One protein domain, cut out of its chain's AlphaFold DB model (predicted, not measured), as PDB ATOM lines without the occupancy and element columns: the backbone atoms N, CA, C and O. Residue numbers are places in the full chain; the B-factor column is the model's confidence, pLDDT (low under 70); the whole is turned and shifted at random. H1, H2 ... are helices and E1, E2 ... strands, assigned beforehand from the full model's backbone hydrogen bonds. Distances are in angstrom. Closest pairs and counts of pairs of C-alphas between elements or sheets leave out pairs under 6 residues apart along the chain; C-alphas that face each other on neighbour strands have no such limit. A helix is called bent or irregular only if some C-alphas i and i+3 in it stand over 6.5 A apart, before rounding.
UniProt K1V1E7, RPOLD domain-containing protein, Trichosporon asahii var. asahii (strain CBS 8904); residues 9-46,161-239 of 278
ATOM      1  N   ARG A   9     -19.631  31.438  23.342       83.44
ATOM      2  CA  ARG A   9     -18.961  32.479  24.135       83.44
ATOM      3  C   ARG A   9     -17.548  32.746  23.637       83.44
ATOM      4  O   ARG A   9     -17.045  33.849  23.839       83.44
ATOM      5  N   ARG A  10     -16.911  31.775  22.974       81.56
ATOM      6  CA  ARG A  10     -15.572  31.902  22.377       81.56
ATOM      7  C   ARG A  10     -15.613  32.443  20.951       81.56
ATOM      8  O   ARG A  10     -14.553  32.695  20.378       81.56
ATOM      9  N   HIS A  11     -16.795  32.639  20.376       89.69
ATOM     10  CA  HIS A  11     -16.942  33.103  19.006       89.69
ATOM     11  C   HIS A  11     -17.038  34.619  18.933       89.69
ATOM     12  O   HIS A  11     -17.855  35.259  19.590       89.69
ATOM     13  N   VAL A  12     -16.211  35.194  18.069       89.69
ATOM     14  CA  VAL A  12     -16.463  36.514  17.498       89.69
ATOM     15  C   VAL A  12     -17.252  36.286  16.213       89.69
ATOM     16  O   VAL A  12     -16.745  35.672  15.273       89.69
ATOM     17  N   GLN A  13     -18.503  36.735  16.196       93.06
ATOM     18  CA  GLN A  13     -19.456  36.445  15.125       93.06
ATOM     19  C   GLN A  13     -19.202  37.326  13.904       93.06
ATOM     20  O   GLN A  13     -19.026  38.540  14.030       93.06
ATOM     21  N   ILE A  14     -19.244  36.735  12.714       93.44
ATOM     22  CA  ILE A  14     -19.113  37.441  11.440       93.44
ATOM     23  C   ILE A  14     -20.481  37.433  10.755       93.44
ATOM     24  O   ILE A  14     -20.875  36.449  10.137       93.44
ATOM     25  N   LEU A  15     -21.211  38.540  10.891       93.75
ATOM     26  CA  LEU A  15     -22.528  38.733  10.283       93.75
ATOM     27  C   LEU A  15     -22.381  39.460   8.930       93.75
ATOM     28  O   LEU A  15     -21.313  40.024   8.658       93.75
ATOM     29  N   PRO A  16     -23.434  39.496   8.088       92.69
ATOM     30  CA  PRO A  16     -23.363  40.144   6.775       92.69
ATOM     31  C   PRO A  16     -22.926  41.614   6.873       92.69
ATOM     32  O   PRO A  16     -21.941  42.018   6.261       92.69
ATOM     33  N   GLU A  17     -23.577  42.373   7.760       94.19
ATOM     34  CA  GLU A  17     -23.393  43.829   7.875       94.19
ATOM     35  C   GLU A  17     -22.455  44.260   9.014       94.19
ATOM     36  O   GLU A  17     -22.027  45.411   9.078       94.19
ATOM     37  N   ARG A  18     -22.138  43.369   9.966       93.94
ATOM     38  CA  ARG A  18     -21.364  43.731  11.168       93.94
ATOM     39  C   ARG A  18     -20.608  42.554  11.772       93.94
ATOM     40  O   ARG A  18     -20.860  41.398  11.456       93.94
ATOM     41  N   VAL A  19     -19.713  42.854  12.705       93.75
ATOM     42  CA  VAL A  19     -19.071  41.852  13.565       93.75
ATOM     43  C   VAL A  19     -19.725  41.908  14.945       93.75
ATOM     44  O   VAL A  19     -19.879  42.988  15.513       93.75
ATOM     45  N   GLY A  20     -20.150  40.755  15.459       92.12
ATOM     46  CA  GLY A  20     -20.774  40.599  16.774       92.12
ATOM     47  C   GLY A  20     -19.818  39.993  17.804       92.12
ATOM     48  O   GLY A  20     -18.777  39.444  17.450       92.12
ATOM     49  N   ALA A  21     -20.179  40.082  19.088       89.06
ATOM     50  CA  ALA A  21     -19.453  39.439  20.194       89.06
ATOM     51  C   ALA A  21     -17.936  39.748  20.232       89.06
ATOM     52  O   ALA A  21     -17.106  38.879  20.506       89.06
ATOM     53  N   VAL A  22     -17.568  41.003  19.946       85.75
ATOM     54  CA  VAL A  22     -16.163  41.443  19.862       85.75
ATOM     55  C   VAL A  22     -15.453  41.445  21.216       85.75
ATOM     56  O   VAL A  22     -14.271  41.112  21.290       85.75
ATOM     57  N   SER A  23     -16.167  41.790  22.287       81.06
ATOM     58  CA  SER A  23     -15.600  41.896  23.630       81.06
ATOM     59  C   SER A  23     -15.489  40.531  24.301       81.06
ATOM     60  O   SER A  23     -16.369  39.681  24.165       81.06
ATOM     61  N   GLY A  24     -14.418  40.333  25.069       76.19
ATOM     62  CA  GLY A  24     -14.316  39.202  25.985       76.19
ATOM     63  C   GLY A  24     -15.268  39.374  27.169       76.19
ATOM     64  O   GLY A  24     -15.340  40.451  27.749       76.19
ATOM     65  N   SER A  25     -15.975  38.306  27.527       77.88
ATOM     66  CA  SER A  25     -16.919  38.255  28.655       77.88
ATOM     67  C   SER A  25     -16.390  37.458  29.859       77.88
ATOM     68  O   SER A  25     -17.076  37.318  30.861       77.88
ATOM     69  N   GLU A  26     -15.200  36.861  29.752       76.25
ATOM     70  CA  GLU A  26     -14.644  35.955  30.769       76.25
ATOM     71  C   GLU A  26     -13.839  36.713  31.829       76.25
ATOM     72  O   GLU A  26     -12.618  36.594  31.910       76.25
ATOM     73  N   PHE A  27     -14.529  37.518  32.630       80.56
ATOM     74  CA  PHE A  27     -13.953  38.206  33.785       80.56
ATOM     75  C   PHE A  27     -14.838  38.016  35.028       80.56
ATOM     76  O   PHE A  27     -16.025  37.692  34.892       80.56
ATOM     77  N   PRO A  28     -14.278  38.156  36.248       87.12
ATOM     78  CA  PRO A  28     -15.014  37.910  37.487       87.12
ATOM     79  C   PRO A  28     -16.309  38.717  37.572       87.12
ATOM     80  O   PRO A  28     -16.323  39.909  37.272       87.12
ATOM     81  N   GLY A  29     -17.391  38.065  38.002       85.69
ATOM     82  CA  GLY A  29     -18.691  38.706  38.211       85.69
ATOM     83  C   GLY A  29     -19.544  38.896  36.952       85.69
ATOM     84  O   GLY A  29     -20.648  39.421  37.063       85.69
ATOM     85  N   HIS A  30     -19.082  38.466  35.774       86.81
ATOM     86  CA  HIS A  30     -19.871  38.570  34.543       86.81
ATOM     87  C   HIS A  30     -20.917  37.453  34.395       86.81
ATOM     88  O   HIS A  30     -22.038  37.708  33.959       86.81
ATOM     89  N   TYR A  31     -20.563  36.222  34.775       86.88
ATOM     90  CA  TYR A  31     -21.434  35.052  34.677       86.88
ATOM     91  C   TYR A  31     -21.837  34.557  36.075       86.88
ATOM     92  O   TYR A  31     -20.961  34.269  36.896       86.88
ATOM     93  N   PRO A  32     -23.145  34.447  36.378       90.06
ATOM     94  CA  PRO A  32     -23.604  33.906  37.652       90.06
ATOM     95  C   PRO A  32     -23.137  32.461  37.854       90.06
ATOM     96  O   PRO A  32     -23.347  31.613  36.992       90.06
ATOM     97  N   GLY A  33     -22.531  32.175  39.007       88.38
ATOM     98  CA  GLY A  33     -22.085  30.824  39.367       88.38
ATOM     99  C   GLY A  33     -20.779  30.365  38.707       88.38
ATOM    100  O   GLY A  33     -20.358  29.238  38.954       88.38
ATOM    101  N   GLU A  34     -20.116  31.216  37.918       87.44
ATOM    102  CA  GLU A  34     -18.820  30.913  37.303       87.44
ATOM    103  C   GLU A  34     -17.700  31.770  37.914       87.44
ATOM    104  O   GLU A  34     -17.856  32.971  38.141       87.44
ATOM    105  N   ASP A  35     -16.542  31.151  38.165       85.94
ATOM    106  CA  ASP A  35     -15.336  31.842  38.626       85.94
ATOM    107  C   ASP A  35     -14.335  32.029  37.477       85.94
ATOM    108  O   ASP A  35     -13.715  31.080  36.980       85.94
ATOM    109  N   HIS A  36     -14.164  33.289  37.085       82.69
ATOM    110  CA  HIS A  36     -13.197  33.736  36.083       82.69
ATOM    111  C   HIS A  36     -12.063  34.572  36.691       82.69
ATOM    112  O   HIS A  36     -11.447  35.378  35.994       82.69
ATOM    113  N   SER A  37     -11.791  34.421  37.992       85.44
ATOM    114  CA  SER A  37     -10.626  35.039  38.628       85.44
ATOM    115  C   SER A  37      -9.318  34.580  37.980       85.44
ATOM    116  O   SER A  37      -9.201  33.465  37.454       85.44
ATOM    117  N   TRP A  38      -8.329  35.479  37.974       81.00
ATOM    118  CA  TRP A  38      -7.004  35.164  37.454       81.00
ATOM    119  C   TRP A  38      -6.383  34.032  38.271       81.00
ATOM    120  O   TRP A  38      -6.323  34.093  39.498       81.00
ATOM    121  N   ASN A  39      -5.894  33.005  37.583       83.38
ATOM    122  CA  ASN A  39      -5.235  31.871  38.205       83.38
ATOM    123  C   ASN A  39      -4.099  31.387  37.296       83.38
ATOM    124  O   ASN A  39      -4.327  31.027  36.139       83.38
ATOM    125  N   LEU A  40      -2.876  31.399  37.832       75.38
ATOM    126  CA  LEU A  40      -1.665  31.074  37.083       75.38
ATOM    127  C   LEU A  40      -1.640  29.612  36.623       75.38
ATOM    128  O   LEU A  40      -1.212  29.341  35.505       75.38
ATOM    129  N   ASP A  41      -2.116  28.684  37.447       81.19
ATOM    130  CA  ASP A  41      -2.095  27.254  37.129       81.19
ATOM    131  C   ASP A  41      -3.099  26.935  36.019       81.19
ATOM    132  O   ASP A  41      -2.734  26.342  35.003       81.19
ATOM    133  N   LYS A  42      -4.323  27.481  36.118       75.44
ATOM    134  CA  LYS A  42      -5.324  27.427  35.037       75.44
ATOM    135  C   LYS A  42      -4.805  28.059  33.740       75.44
ATOM    136  O   LYS A  42      -5.245  27.661  32.664       75.44
ATOM    137  N   PHE A  43      -3.932  29.066  33.814       69.69
ATOM    138  CA  PHE A  43      -3.315  29.682  32.637       69.69
ATOM    139  C   PHE A  43      -2.211  28.799  32.041       69.69
ATOM    140  O   PHE A  43      -2.200  28.583  30.832       69.69
ATOM    141  N   LYS A  44      -1.330  28.230  32.872       69.06
ATOM    142  CA  LYS A  44      -0.265  27.312  32.436       69.06
ATOM    143  C   LYS A  44      -0.821  26.066  31.752       69.06
ATOM    144  O   LYS A  44      -0.307  25.685  30.710       69.06
ATOM    145  N   GLU A  45      -1.907  25.492  32.269       71.75
ATOM    146  CA  GLU A  45      -2.598  24.357  31.635       71.75
ATOM    147  C   GLU A  45      -3.147  24.675  30.231       71.75
ATOM    148  O   GLU A  45      -3.376  23.764  29.435       71.75
ATOM    149  N   ARG A  46      -3.377  25.958  29.909       62.62
ATOM    150  CA  ARG A  46      -3.844  26.404  28.583       62.62
ATOM    151  C   ARG A  46      -2.708  26.608  27.586       62.62
ATOM    152  O   ARG A  46      -2.976  26.696  26.390       62.62
ATOM    153  N   SER A 161       1.717  40.999  12.539       75.81
ATOM    154  CA  SER A 161       0.262  41.025  12.622       75.81
ATOM    155  C   SER A 161      -0.265  39.716  13.181       75.81
ATOM    156  O   SER A 161       0.435  38.703  13.247       75.81
ATOM    157  N   TYR A 162      -1.525  39.736  13.592       78.62
ATOM    158  CA  TYR A 162      -2.236  38.533  13.969       78.62
ATOM    159  C   TYR A 162      -3.642  38.553  13.395       78.62
ATOM    160  O   TYR A 162      -4.211  39.601  13.088       78.62
ATOM    161  N   ARG A 163      -4.226  37.366  13.306       80.06
ATOM    162  CA  ARG A 163      -5.659  37.186  13.089       80.06
ATOM    163  C   ARG A 163      -6.161  36.033  13.936       80.06
ATOM    164  O   ARG A 163      -5.411  35.112  14.238       80.06
ATOM    165  N   LEU A 164      -7.440  36.062  14.275       80.62
ATOM    166  CA  LEU A 164      -8.089  34.944  14.952       80.62
ATOM    167  C   LEU A 164      -8.314  33.780  13.977       80.62
ATOM    168  O   LEU A 164      -8.541  34.014  12.782       80.62
ATOM    169  N   LEU A 165      -8.277  32.539  14.467       84.69
ATOM    170  CA  LEU A 165      -8.594  31.356  13.663       84.69
ATOM    171  C   LEU A 165     -10.051  31.445  13.158       84.69
ATOM    172  O   LEU A 165     -10.959  31.571  13.984       84.69
ATOM    173  N   PRO A 166     -10.297  31.401  11.831       92.56
ATOM    174  CA  PRO A 166     -11.642  31.241  11.287       92.56
ATOM    175  C   PRO A 166     -12.283  29.952  11.781       92.56
ATOM    176  O   PRO A 166     -11.624  28.922  11.908       92.56
ATOM    177  N   HIS A 167     -13.578  30.016  12.037       93.06
ATOM    178  CA  HIS A 167     -14.392  28.878  12.405       93.06
ATOM    179  C   HIS A 167     -15.678  28.942  11.590       93.06
ATOM    180  O   HIS A 167     -16.418  29.919  11.663       93.06
ATOM    181  N   ILE A 168     -15.879  27.935  10.747       94.94
ATOM    182  CA  ILE A 168     -17.035  27.830   9.859       94.94
ATOM    183  C   ILE A 168     -17.901  26.726  10.443       94.94
ATOM    184  O   ILE A 168     -17.448  25.586  10.547       94.94
ATOM    185  N   ILE A 169     -19.113  27.079  10.852       93.88
ATOM    186  CA  ILE A 169     -20.058  26.162  11.483       93.88
ATOM    187  C   ILE A 169     -21.148  25.866  10.463       93.88
ATOM    188  O   ILE A 169     -21.859  26.772  10.031       93.88
ATOM    189  N   LEU A 170     -21.280  24.600  10.080       94.06
ATOM    190  CA  LEU A 170     -22.400  24.135   9.270       94.06
ATOM    191  C   LEU A 170     -23.553  23.805  10.223       94.06
ATOM    192  O   LEU A 170     -23.416  22.934  11.081       94.06
ATOM    193  N   ARG A 171     -24.658  24.545  10.118       92.44
ATOM    194  CA  ARG A 171     -25.869  24.334  10.923       92.44
ATOM    195  C   ARG A 171     -26.751  23.253  10.310       92.44
ATOM    196  O   ARG A 171     -27.335  22.459  11.040       92.44
ATOM    197  N   GLU A 172     -26.786  23.198   8.982       92.19
ATOM    198  CA  GLU A 172     -27.562  22.234   8.209       92.19
ATOM    199  C   GLU A 172     -26.737  21.679   7.036       92.19
ATOM    200  O   GLU A 172     -25.828  22.361   6.546       92.19
ATOM    201  N   PRO A 173     -27.050  20.465   6.545       91.88
ATOM    202  CA  PRO A 173     -26.470  19.944   5.312       91.88
ATOM    203  C   PRO A 173     -26.761  20.854   4.113       91.88
ATOM    204  O   PRO A 173     -27.889  21.305   3.908       91.88
ATOM    205  N   ILE A 174     -25.748  21.090   3.278       94.06
ATOM    206  CA  ILE A 174     -25.908  21.874   2.048       94.06
ATOM    207  C   ILE A 174     -26.475  20.970   0.934       94.06
ATOM    208  O   ILE A 174     -25.886  19.913   0.671       94.06
ATOM    209  N   PRO A 175     -27.579  21.365   0.259       92.00
ATOM    210  CA  PRO A 175     -28.164  20.603  -0.847       92.00
ATOM    211  C   PRO A 175     -27.151  20.313  -1.955       92.00
ATOM    212  O   PRO A 175     -26.346  21.182  -2.282       92.00
ATOM    213  N   LEU A 176     -27.221  19.119  -2.559       91.38
ATOM    214  CA  LEU A 176     -26.277  18.640  -3.585       91.38
ATOM    215  C   LEU A 176     -26.074  19.634  -4.738       91.38
ATOM    216  O   LEU A 176     -24.947  19.843  -5.179       91.38
ATOM    217  N   GLU A 177     -27.153  20.271  -5.191       93.38
ATOM    218  CA  GLU A 177     -27.134  21.259  -6.275       93.38
ATOM    219  C   GLU A 177     -26.331  22.526  -5.940       93.38
ATOM    220  O   GLU A 177     -25.737  23.135  -6.831       93.38
ATOM    221  N   ASP A 178     -26.232  22.875  -4.655       94.94
ATOM    222  CA  ASP A 178     -25.558  24.085  -4.197       94.94
ATOM    223  C   ASP A 178     -24.136  23.829  -3.665       94.94
ATOM    224  O   ASP A 178     -23.422  24.781  -3.352       94.94
ATOM    225  N   GLN A 179     -23.686  22.574  -3.553       94.38
ATOM    226  CA  GLN A 179     -22.410  22.234  -2.899       94.38
ATOM    227  C   GLN A 179     -21.190  22.840  -3.601       94.38
ATOM    228  O   GLN A 179     -20.300  23.387  -2.945       94.38
ATOM    229  N   GLU A 180     -21.151  22.796  -4.935       94.69
ATOM    230  CA  GLU A 180     -20.059  23.404  -5.709       94.69
ATOM    231  C   GLU A 180     -20.075  24.932  -5.590       94.69
ATOM    232  O   GLU A 180     -19.030  25.570  -5.428       94.69
ATOM    233  N   LYS A 181     -21.272  25.531  -5.576       95.38
ATOM    234  CA  LYS A 181     -21.437  26.970  -5.361       95.38
ATOM    235  C   LYS A 181     -20.981  27.372  -3.960       95.38
ATOM    236  O   LYS A 181     -20.207  28.319  -3.827       95.38
ATOM    237  N   PHE A 182     -21.377  26.621  -2.936       96.06
ATOM    238  CA  PHE A 182     -20.952  26.828  -1.555       96.06
ATOM    239  C   PHE A 182     -19.431  26.759  -1.440       96.06
ATOM    240  O   PHE A 182     -18.809  27.674  -0.908       96.06
ATOM    241  N   LYS A 183     -18.806  25.728  -2.019       95.62
ATOM    242  CA  LYS A 183     -17.346  25.581  -2.054       95.62
ATOM    243  C   LYS A 183     -16.659  26.771  -2.731       95.62
ATOM    244  O   LYS A 183     -15.644  27.243  -2.224       95.62
ATOM    245  N   SER A 184     -17.222  27.287  -3.826       95.69
ATOM    246  CA  SER A 184     -16.678  28.450  -4.547       95.69
ATOM    247  C   SER A 184     -16.720  29.763  -3.751       95.69
ATOM    248  O   SER A 184     -15.958  30.680  -4.052       95.69
ATOM    249  N   CYS A 185     -17.549  29.849  -2.703       96.00
ATOM    250  CA  CYS A 185     -17.627  31.022  -1.827       96.00
ATOM    251  C   CYS A 185     -16.409  31.164  -0.892       96.00
ATOM    252  O   CYS A 185     -16.222  32.219  -0.281       96.00
ATOM    253  N   PHE A 186     -15.589  30.118  -0.752       96.38
ATOM    254  CA  PHE A 186     -14.439  30.083   0.151       96.38
ATOM    255  C   PHE A 186     -13.116  29.954  -0.607       96.38
ATOM    256  O   PHE A 186     -13.062  29.570  -1.775       96.38
ATOM    257  N   ALA A 187     -12.012  30.254   0.081       94.94
ATOM    258  CA  ALA A 187     -10.683  30.057  -0.485       94.94
ATOM    259  C   ALA A 187     -10.419  28.566  -0.809       94.94
ATOM    260  O   ALA A 187     -10.879  27.678  -0.077       94.94
ATOM    261  N   PRO A 188      -9.632  28.257  -1.859       94.75
ATOM    262  CA  PRO A 188      -9.313  26.878  -2.222       94.75
ATOM    263  C   PRO A 188      -8.729  26.063  -1.057       94.75
ATOM    264  O   PRO A 188      -7.757  26.463  -0.407       94.75
ATOM    265  N   GLY A 189      -9.315  24.889  -0.809       93.31
ATOM    266  CA  GLY A 189      -8.907  23.970   0.258       93.31
ATOM    267  C   GLY A 189      -9.451  24.304   1.651       93.31
ATOM    268  O   GLY A 189      -9.035  23.667   2.615       93.31
ATOM    269  N   VAL A 190     -10.348  25.290   1.783       95.81
ATOM    270  CA  VAL A 190     -11.118  25.514   3.021       95.81
ATOM    271  C   VAL A 190     -12.249  24.498   3.132       95.81
ATOM    272  O   VAL A 190     -12.380  23.841   4.164       95.81
ATOM    273  N   ILE A 191     -13.028  24.366   2.056       96.75
ATOM    274  CA  ILE A 191     -14.164  23.457   1.934       96.75
ATOM    275  C   ILE A 191     -13.824  22.347   0.937       96.75
ATOM    276  O   ILE A 191     -13.318  22.616  -0.157       96.75
ATOM    277  N   GLU A 192     -14.138  21.108   1.303       95.12
ATOM    278  CA  GLU A 192     -14.046  19.939   0.430       95.12
ATOM    279  C   GLU A 192     -15.390  19.205   0.380       95.12
ATOM    280  O   GLU A 192     -16.241  19.382   1.251       95.12
ATOM    281  N   LEU A 193     -15.591  18.428  -0.685       93.81
ATOM    282  CA  LEU A 193     -16.754  17.560  -0.837       93.81
ATOM    283  C   LEU A 193     -16.284  16.135  -0.582       93.81
ATOM    284  O   LEU A 193     -15.470  15.608  -1.342       93.81
ATOM    285  N   GLU A 194     -16.770  15.534   0.495       92.12
ATOM    286  CA  GLU A 194     -16.449  14.162   0.881       92.12
ATOM    287  C   GLU A 194     -17.713  13.303   0.820       92.12
ATOM    288  O   GLU A 194     -18.829  13.818   0.842       92.12
ATOM    289  N   LYS A 195     -17.551  11.986   0.689       90.31
ATOM    290  CA  LYS A 195     -18.677  11.054   0.788       90.31
ATOM    291  C   LYS A 195     -18.840  10.636   2.244       90.31
ATOM    292  O   LYS A 195     -17.845  10.285   2.874       90.31
ATOM    293  N   ASP A 196     -20.063  10.667   2.759       85.19
ATOM    294  CA  ASP A 196     -20.364  10.131   4.084       85.19
ATOM    295  C   ASP A 196     -20.327   8.588   4.100       85.19
ATOM    296  O   ASP A 196     -20.029   7.934   3.094       85.19
ATOM    297  N   ALA A 197     -20.629   8.001   5.261       83.25
ATOM    298  CA  ALA A 197     -20.664   6.552   5.457       83.25
ATOM    299  C   ALA A 197     -21.712   5.829   4.585       83.25
ATOM    300  O   ALA A 197     -21.524   4.659   4.254       83.25
ATOM    301  N   ASP A 198     -22.768   6.531   4.178       82.69
ATOM    302  CA  ASP A 198     -23.850   6.055   3.315       82.69
ATOM    303  C   ASP A 198     -23.557   6.316   1.820       82.69
ATOM    304  O   ASP A 198     -24.341   5.953   0.942       82.69
ATOM    305  N   GLY A 199     -22.400   6.913   1.504       84.06
ATOM    306  CA  GLY A 199     -21.931   7.191   0.147       84.06
ATOM    307  C   GLY A 199     -22.439   8.506  -0.449       84.06
ATOM    308  O   GLY A 199     -22.125   8.798  -1.611       84.06
ATOM    309  N   ASN A 200     -23.175   9.310   0.324       86.00
ATOM    310  CA  ASN A 200     -23.736  10.583  -0.124       86.00
ATOM    311  C   ASN A 200     -22.685  11.697  -0.066       86.00
ATOM    312  O   ASN A 200     -21.900  11.766   0.875       86.00
ATOM    313  N   GLN A 201     -22.664  12.590  -1.060       90.12
ATOM    314  CA  GLN A 201     -21.747  13.736  -1.046       90.12
ATOM    315  C   GLN A 201     -22.187  14.781  -0.014       90.12
ATOM    316  O   GLN A 201     -23.336  15.226  -0.008       90.12
ATOM    317  N   GLN A 202     -21.247  15.197   0.827       91.62
ATOM    318  CA  GLN A 202     -21.424  16.165   1.899       91.62
ATOM    319  C   GLN A 202     -20.311  17.207   1.872       91.62
ATOM    320  O   GLN A 202     -19.158  16.940   1.524       91.62
ATOM    321  N   VAL A 203     -20.676  18.416   2.284       94.06
ATOM    322  CA  VAL A 203     -19.743  19.524   2.456       94.06
ATOM    323  C   VAL A 203     -19.027  19.358   3.787       94.06
ATOM    324  O   VAL A 203     -19.666  19.262   4.833       94.06
ATOM    325  N   VAL A 204     -17.698  19.392   3.762       94.06
ATOM    326  CA  VAL A 204     -16.877  19.351   4.972       94.06
ATOM    327  C   VAL A 204     -15.927  20.539   5.034       94.06
ATOM    328  O   VAL A 204     -15.337  20.968   4.039       94.06
ATOM    329  N   VAL A 205     -15.758  21.084   6.239       94.38
ATOM    330  CA  VAL A 205     -14.778  22.139   6.508       94.38
ATOM    331  C   VAL A 205     -13.422  21.477   6.750       94.38
ATOM    332  O   VAL A 205     -13.150  20.981   7.841       94.38
ATOM    333  N   LYS A 206     -12.562  21.455   5.727       94.31
ATOM    334  CA  LYS A 206     -11.274  20.750   5.770       94.31
ATOM    335  C   LYS A 206     -10.186  21.551   6.474       94.31
ATOM    336  O   LYS A 206      -9.489  21.039   7.347       94.31
ATOM    337  N   ASN A 207     -10.004  22.808   6.073       92.19
ATOM    338  CA  ASN A 207      -8.940  23.655   6.605       92.19
ATOM    339  C   ASN A 207      -9.415  25.102   6.781       92.19
ATOM    340  O   ASN A 207      -9.127  25.967   5.947       92.19
ATOM    341  N   PRO A 208     -10.090  25.406   7.901       91.75
ATOM    342  CA  PRO A 208     -10.608  26.745   8.144       91.75
ATOM    343  C   PRO A 208      -9.487  27.777   8.335       91.75
ATOM    344  O   PRO A 208      -9.695  28.967   8.122       91.75
ATOM    345  N   ARG A 209      -8.249  27.360   8.647       90.00
ATOM    346  CA  ARG A 209      -7.105  28.280   8.771       90.00
ATOM    347  C   ARG A 209      -6.789  28.995   7.457       90.00
ATOM    348  O   ARG A 209      -6.306  30.127   7.515       90.00
ATOM    349  N   LYS A 210      -7.039  28.370   6.302       92.06
ATOM    350  CA  LYS A 210      -6.807  28.976   4.979       92.06
ATOM    351  C   LYS A 210      -7.837  30.042   4.608       92.06
ATOM    352  O   LYS A 210      -7.582  30.809   3.685       92.06
ATOM    353  N   ASP A 211      -8.960  30.104   5.317       92.88
ATOM    354  CA  ASP A 211     -10.002  31.068   5.007       92.88
ATOM    355  C   ASP A 211      -9.541  32.506   5.289       92.88
ATOM    356  O   ASP A 211      -8.937  32.818   6.325       92.88
ATOM    357  N   THR A 212      -9.840  33.387   4.338       90.12
ATOM    358  CA  THR A 212      -9.600  34.829   4.430       90.12
ATOM    359  C   THR A 212     -10.806  35.569   5.015       90.12
ATOM    360  O   THR A 212     -10.673  36.736   5.378       90.12
ATOM    361  N   ALA A 213     -11.945  34.884   5.197       88.56
ATOM    362  CA  ALA A 213     -13.243  35.423   5.602       88.56
ATOM    363  C   ALA A 213     -13.734  36.550   4.685       88.56
ATOM    364  O   ALA A 213     -14.065  37.644   5.145       88.56
ATOM    365  N   SER A 214     -13.804  36.253   3.385       93.06
ATOM    366  CA  SER A 214     -14.383  37.129   2.352       93.06
ATOM    367  C   SER A 214     -15.852  37.488   2.609       93.06
ATOM    368  O   SER A 214     -16.317  38.512   2.122       93.06
ATOM    369  N   ARG A 215     -16.565  36.657   3.386       94.62
ATOM    370  CA  ARG A 215     -18.017  36.727   3.638       94.62
ATOM    371  C   ARG A 215     -18.884  36.485   2.404       94.62
ATOM    372  O   ARG A 215     -20.082  36.736   2.466       94.62
ATOM    373  N   GLU A 216     -18.324  35.959   1.316       95.62
ATOM    374  CA  GLU A 216     -19.076  35.763   0.068       95.62
ATOM    375  C   GLU A 216     -20.304  34.869   0.276       95.62
ATOM    376  O   GLU A 216     -21.393  35.191  -0.189       95.62
ATOM    377  N   VAL A 217     -20.164  33.819   1.091       95.62
ATOM    378  CA  VAL A 217     -21.257  32.894   1.427       95.62
ATOM    379  C   VAL A 217     -22.484  33.594   2.031       95.62
ATOM    380  O   VAL A 217     -23.604  33.136   1.838       95.62
ATOM    381  N   LEU A 218     -22.301  34.738   2.704       94.94
ATOM    382  CA  LEU A 218     -23.386  35.497   3.335       94.94
ATOM    383  C   LEU A 218     -24.213  36.321   2.335       94.94
ATOM    384  O   LEU A 218     -25.252  36.863   2.703       94.94
ATOM    385  N   ARG A 219     -23.767  36.437   1.078       94.88
ATOM    386  CA  ARG A 219     -24.499  37.139   0.008       94.88
ATOM    387  C   ARG A 219     -25.559  36.258  -0.655       94.88
ATOM    388  O   ARG A 219     -26.420  36.764  -1.374       94.88
ATOM    389  N   HIS A 220     -25.480  34.953  -0.430       95.25
ATOM    390  CA  HIS A 220     -26.314  33.934  -1.050       95.25
ATOM    391  C   HIS A 220     -27.474  33.565  -0.127       95.25
ATOM    392  O   HIS A 220     -27.267  33.101   0.994       95.25
ATOM    393  N   LYS A 221     -28.711  33.760  -0.598       94.00
ATOM    394  CA  LYS A 221     -29.921  33.514   0.206       94.00
ATOM    395  C   LYS A 221     -30.106  32.031   0.523       94.00
ATOM    396  O   LYS A 221     -30.599  31.687   1.585       94.00
ATOM    397  N   GLU A 222     -29.674  31.162  -0.380       94.12
ATOM    398  CA  GLU A 222     -29.715  29.705  -0.256       94.12
ATOM    399  C   GLU A 222     -28.853  29.152   0.894       94.12
ATOM    400  O   GLU A 222     -29.102  28.034   1.358       94.12
ATOM    401  N   PHE A 223     -27.871  29.931   1.368       94.69
ATOM    402  CA  PHE A 223     -26.981  29.585   2.483       94.69
ATOM    403  C   PHE A 223     -27.318  30.322   3.776       94.69
ATOM    404  O   PHE A 223     -26.689  30.065   4.805       94.69
ATOM    405  N   GLN A 224     -28.302  31.220   3.737       91.69
ATOM    406  CA  GLN A 224     -28.782  31.897   4.929       91.69
ATOM    407  C   GLN A 224     -29.248  30.850   5.952       91.69
ATOM    408  O   GLN A 224     -29.871  29.857   5.590       91.69
ATOM    409  N   ASP A 225     -28.870  31.046   7.214       92.00
ATOM    410  CA  ASP A 225     -29.164  30.169   8.359       92.00
ATOM    411  C   ASP A 225     -28.553  28.746   8.307       92.00
ATOM    412  O   ASP A 225     -28.490  28.076   9.337       92.00
ATOM    413  N   LYS A 226     -27.986  28.309   7.171       93.69
ATOM    414  CA  LYS A 226     -27.283  27.014   7.034       93.69
ATOM    415  C   LYS A 226     -25.816  27.058   7.449       93.69
ATOM    416  O   LYS A 226     -25.237  26.026   7.791       93.69
ATOM    417  N   VAL A 227     -25.197  28.236   7.409       94.19
ATOM    418  CA  VAL A 227     -23.793  28.437   7.779       94.19
ATOM    419  C   VAL A 227     -23.644  29.627   8.714       94.19
ATOM    420  O   VAL A 227     -24.235  30.686   8.509       94.19
ATOM    421  N   GLU A 228     -22.797  29.466   9.721       93.69
ATOM    422  CA  GLU A 228     -22.359  30.551  10.584       93.69
ATOM    423  C   GLU A 228     -20.849  30.739  10.455       93.69
ATOM    424  O   GLU A 228     -20.061  29.792  10.532       93.69
ATOM    425  N   LEU A 229     -20.447  31.992  10.247       95.25
ATOM    426  CA  LEU A 229     -19.051  32.391  10.220       95.25
ATOM    427  C   LEU A 229     -18.668  32.986  11.573       95.25
ATOM    428  O   LEU A 229     -19.246  33.972  12.032       95.25
ATOM    429  N   ALA A 230     -17.636  32.421  12.180       94.31
ATOM    430  CA  ALA A 230     -17.101  32.857  13.453       94.31
ATOM    431  C   ALA A 230     -15.570  32.925  13.419       94.31
ATOM    432  O   ALA A 230     -14.889  32.470  12.495       94.31
ATOM    433  N   ARG A 231     -15.006  33.522  14.462       89.06
ATOM    434  CA  ARG A 231     -13.578  33.489  14.773       89.06
ATOM    435  C   ARG A 231     -13.403  33.025  16.211       89.06
ATOM    436  O   ARG A 231     -14.130  33.485  17.088       89.06
ATOM    437  N   ILE A 232     -12.428  32.160  16.463       84.00
ATOM    438  CA  ILE A 232     -12.138  31.670  17.816       84.00
ATOM    439  C   ILE A 232     -11.316  32.725  18.564       84.00
ATOM    440  O   ILE A 232     -10.180  33.011  18.185       84.00
ATOM    441  N   ARG A 233     -11.896  33.319  19.614       82.56
ATOM    442  CA  ARG A 233     -11.358  34.492  20.329       82.56
ATOM    443  C   ARG A 233      -9.987  34.258  20.960       82.56
ATOM    444  O   ARG A 233      -9.170  35.171  20.988       82.56
ATOM    445  N   ASP A 234      -9.746  33.064  21.479       76.00
ATOM    446  CA  ASP A 234      -8.521  32.683  22.187       76.00
ATOM    447  C   ASP A 234      -7.504  31.954  21.290       76.00
ATOM    448  O   ASP A 234      -6.484  31.477  21.782       76.00
ATOM    449  N   HIS A 235      -7.737  31.897  19.972       77.56
ATOM    450  CA  HIS A 235      -6.828  31.260  19.022       77.56
ATOM    451  C   HIS A 235      -6.261  32.284  18.038       77.56
ATOM    452  O   HIS A 235      -6.848  32.586  16.995       77.56
ATOM    453  N   PHE A 236      -5.068  32.778  18.354       76.81
ATOM    454  CA  PHE A 236      -4.339  33.737  17.534       76.81
ATOM    455  C   PHE A 236      -3.399  33.033  16.557       76.81
ATOM    456  O   PHE A 236      -2.661  32.121  16.917       76.81
ATOM    457  N   ILE A 237      -3.393  33.502  15.314       77.25
ATOM    458  CA  ILE A 237      -2.417  33.137  14.294       77.25
ATOM    459  C   ILE A 237      -1.560  34.373  14.053       77.25
ATOM    460  O   ILE A 237      -2.016  35.321  13.409       77.25
ATOM    461  N   PHE A 238      -0.340  34.359  14.579       75.50
ATOM    462  CA  PHE A 238       0.643  35.413  14.350       75.50
ATOM    463  C   PHE A 238       1.385  35.187  13.030       75.50
ATOM    464  O   PHE A 238       1.692  34.051  12.667       75.50
ATOM    465  N   ASN A 239       1.683  36.282  12.334       74.81
ATOM    466  CA  ASN A 239       2.647  36.332  11.243       74.81
ATOM    467  C   ASN A 239       3.640  37.459  11.537       74.81
ATOM    468  O   ASN A 239       3.233  38.610  11.723       74.81
TER     469      ASN A 239
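What this domain is: This is residues 9 to 46 and 161 to 239 of the 278 residues of the protein "RPOLD domain-containing protein" of Trichosporon asahii var. asahii (strain CBS 8904) (UniProt K1V1E7). A long twisted ribbon of E2 and E5, with short E1 beside E5, leads at one end into a small lobe where H2 packs on the hairpin E3 and E4. Beyond E1 a loop arm leads away to H1, and residues 39 to 46 stick out. The printed part has 117 residues, ordered E1 H1 E2 H2 E3 E4 H3 E5; both sheets, E1 - E5 - E2 and E3 - E4, are antiparallel. The class is mixed, helices and strands, with under half of the residues in named elements; the whole is loose, radius of gyration of the C-alphas 17.2 A, spanning 50 by 34 by 33 A.

Where its parts are: E1, residues 11 to 14, begins at C-alpha 11 (-16.942, 33.103, 19.006). H1 is residues 40 to 44. E2, residues 161 to 170, is 28.5 A long. H2, residues 176 to 184, 13.8 A, is irregular: C-alphas 177 and 180 are 7.4 A apart. E3 is residues 191 to 195, E4 201 to 205 and H3 216 to 219. E5, residues 227 to 239, 27.8 A, bends by 82 degrees at residue 234 and ends at C-alpha 239 (2.647, 36.332, 11.243).

How they stand to each other: In the strongly twisted first sheet, N 12 and O 231 of E1 and E5 are 2.9 A apart, and N 167 and O 230 of E2 and E5 2.8 A. H3 only grazes this sheet. In the hairpin E3 and E4, N 202 and O 194 are 2.8 A apart. The closest C-alphas of H2 and E4, Gln 179 and Val 203, are 6.6 A apart. H2 and H3 are close but not clearly touching, with the C-alphas of Phe 182 and Val 217 6.8 A apart. The O i to N i+4 pair of H1 is within hydrogen-bond range, as are 3 of 5 in H2; H3 is too short for one.

The domain as a whole: The C-alphas of Leu 40 and Glu 177, the two farthest apart, are 51.2 A apart. Residues 47 to 160 are not printed, and C-alphas 46 and 161 are 22.0 A apart across the cut. The link from E1 to H1 is long. Residues 43, 44 and 46 have pLDDT under 70.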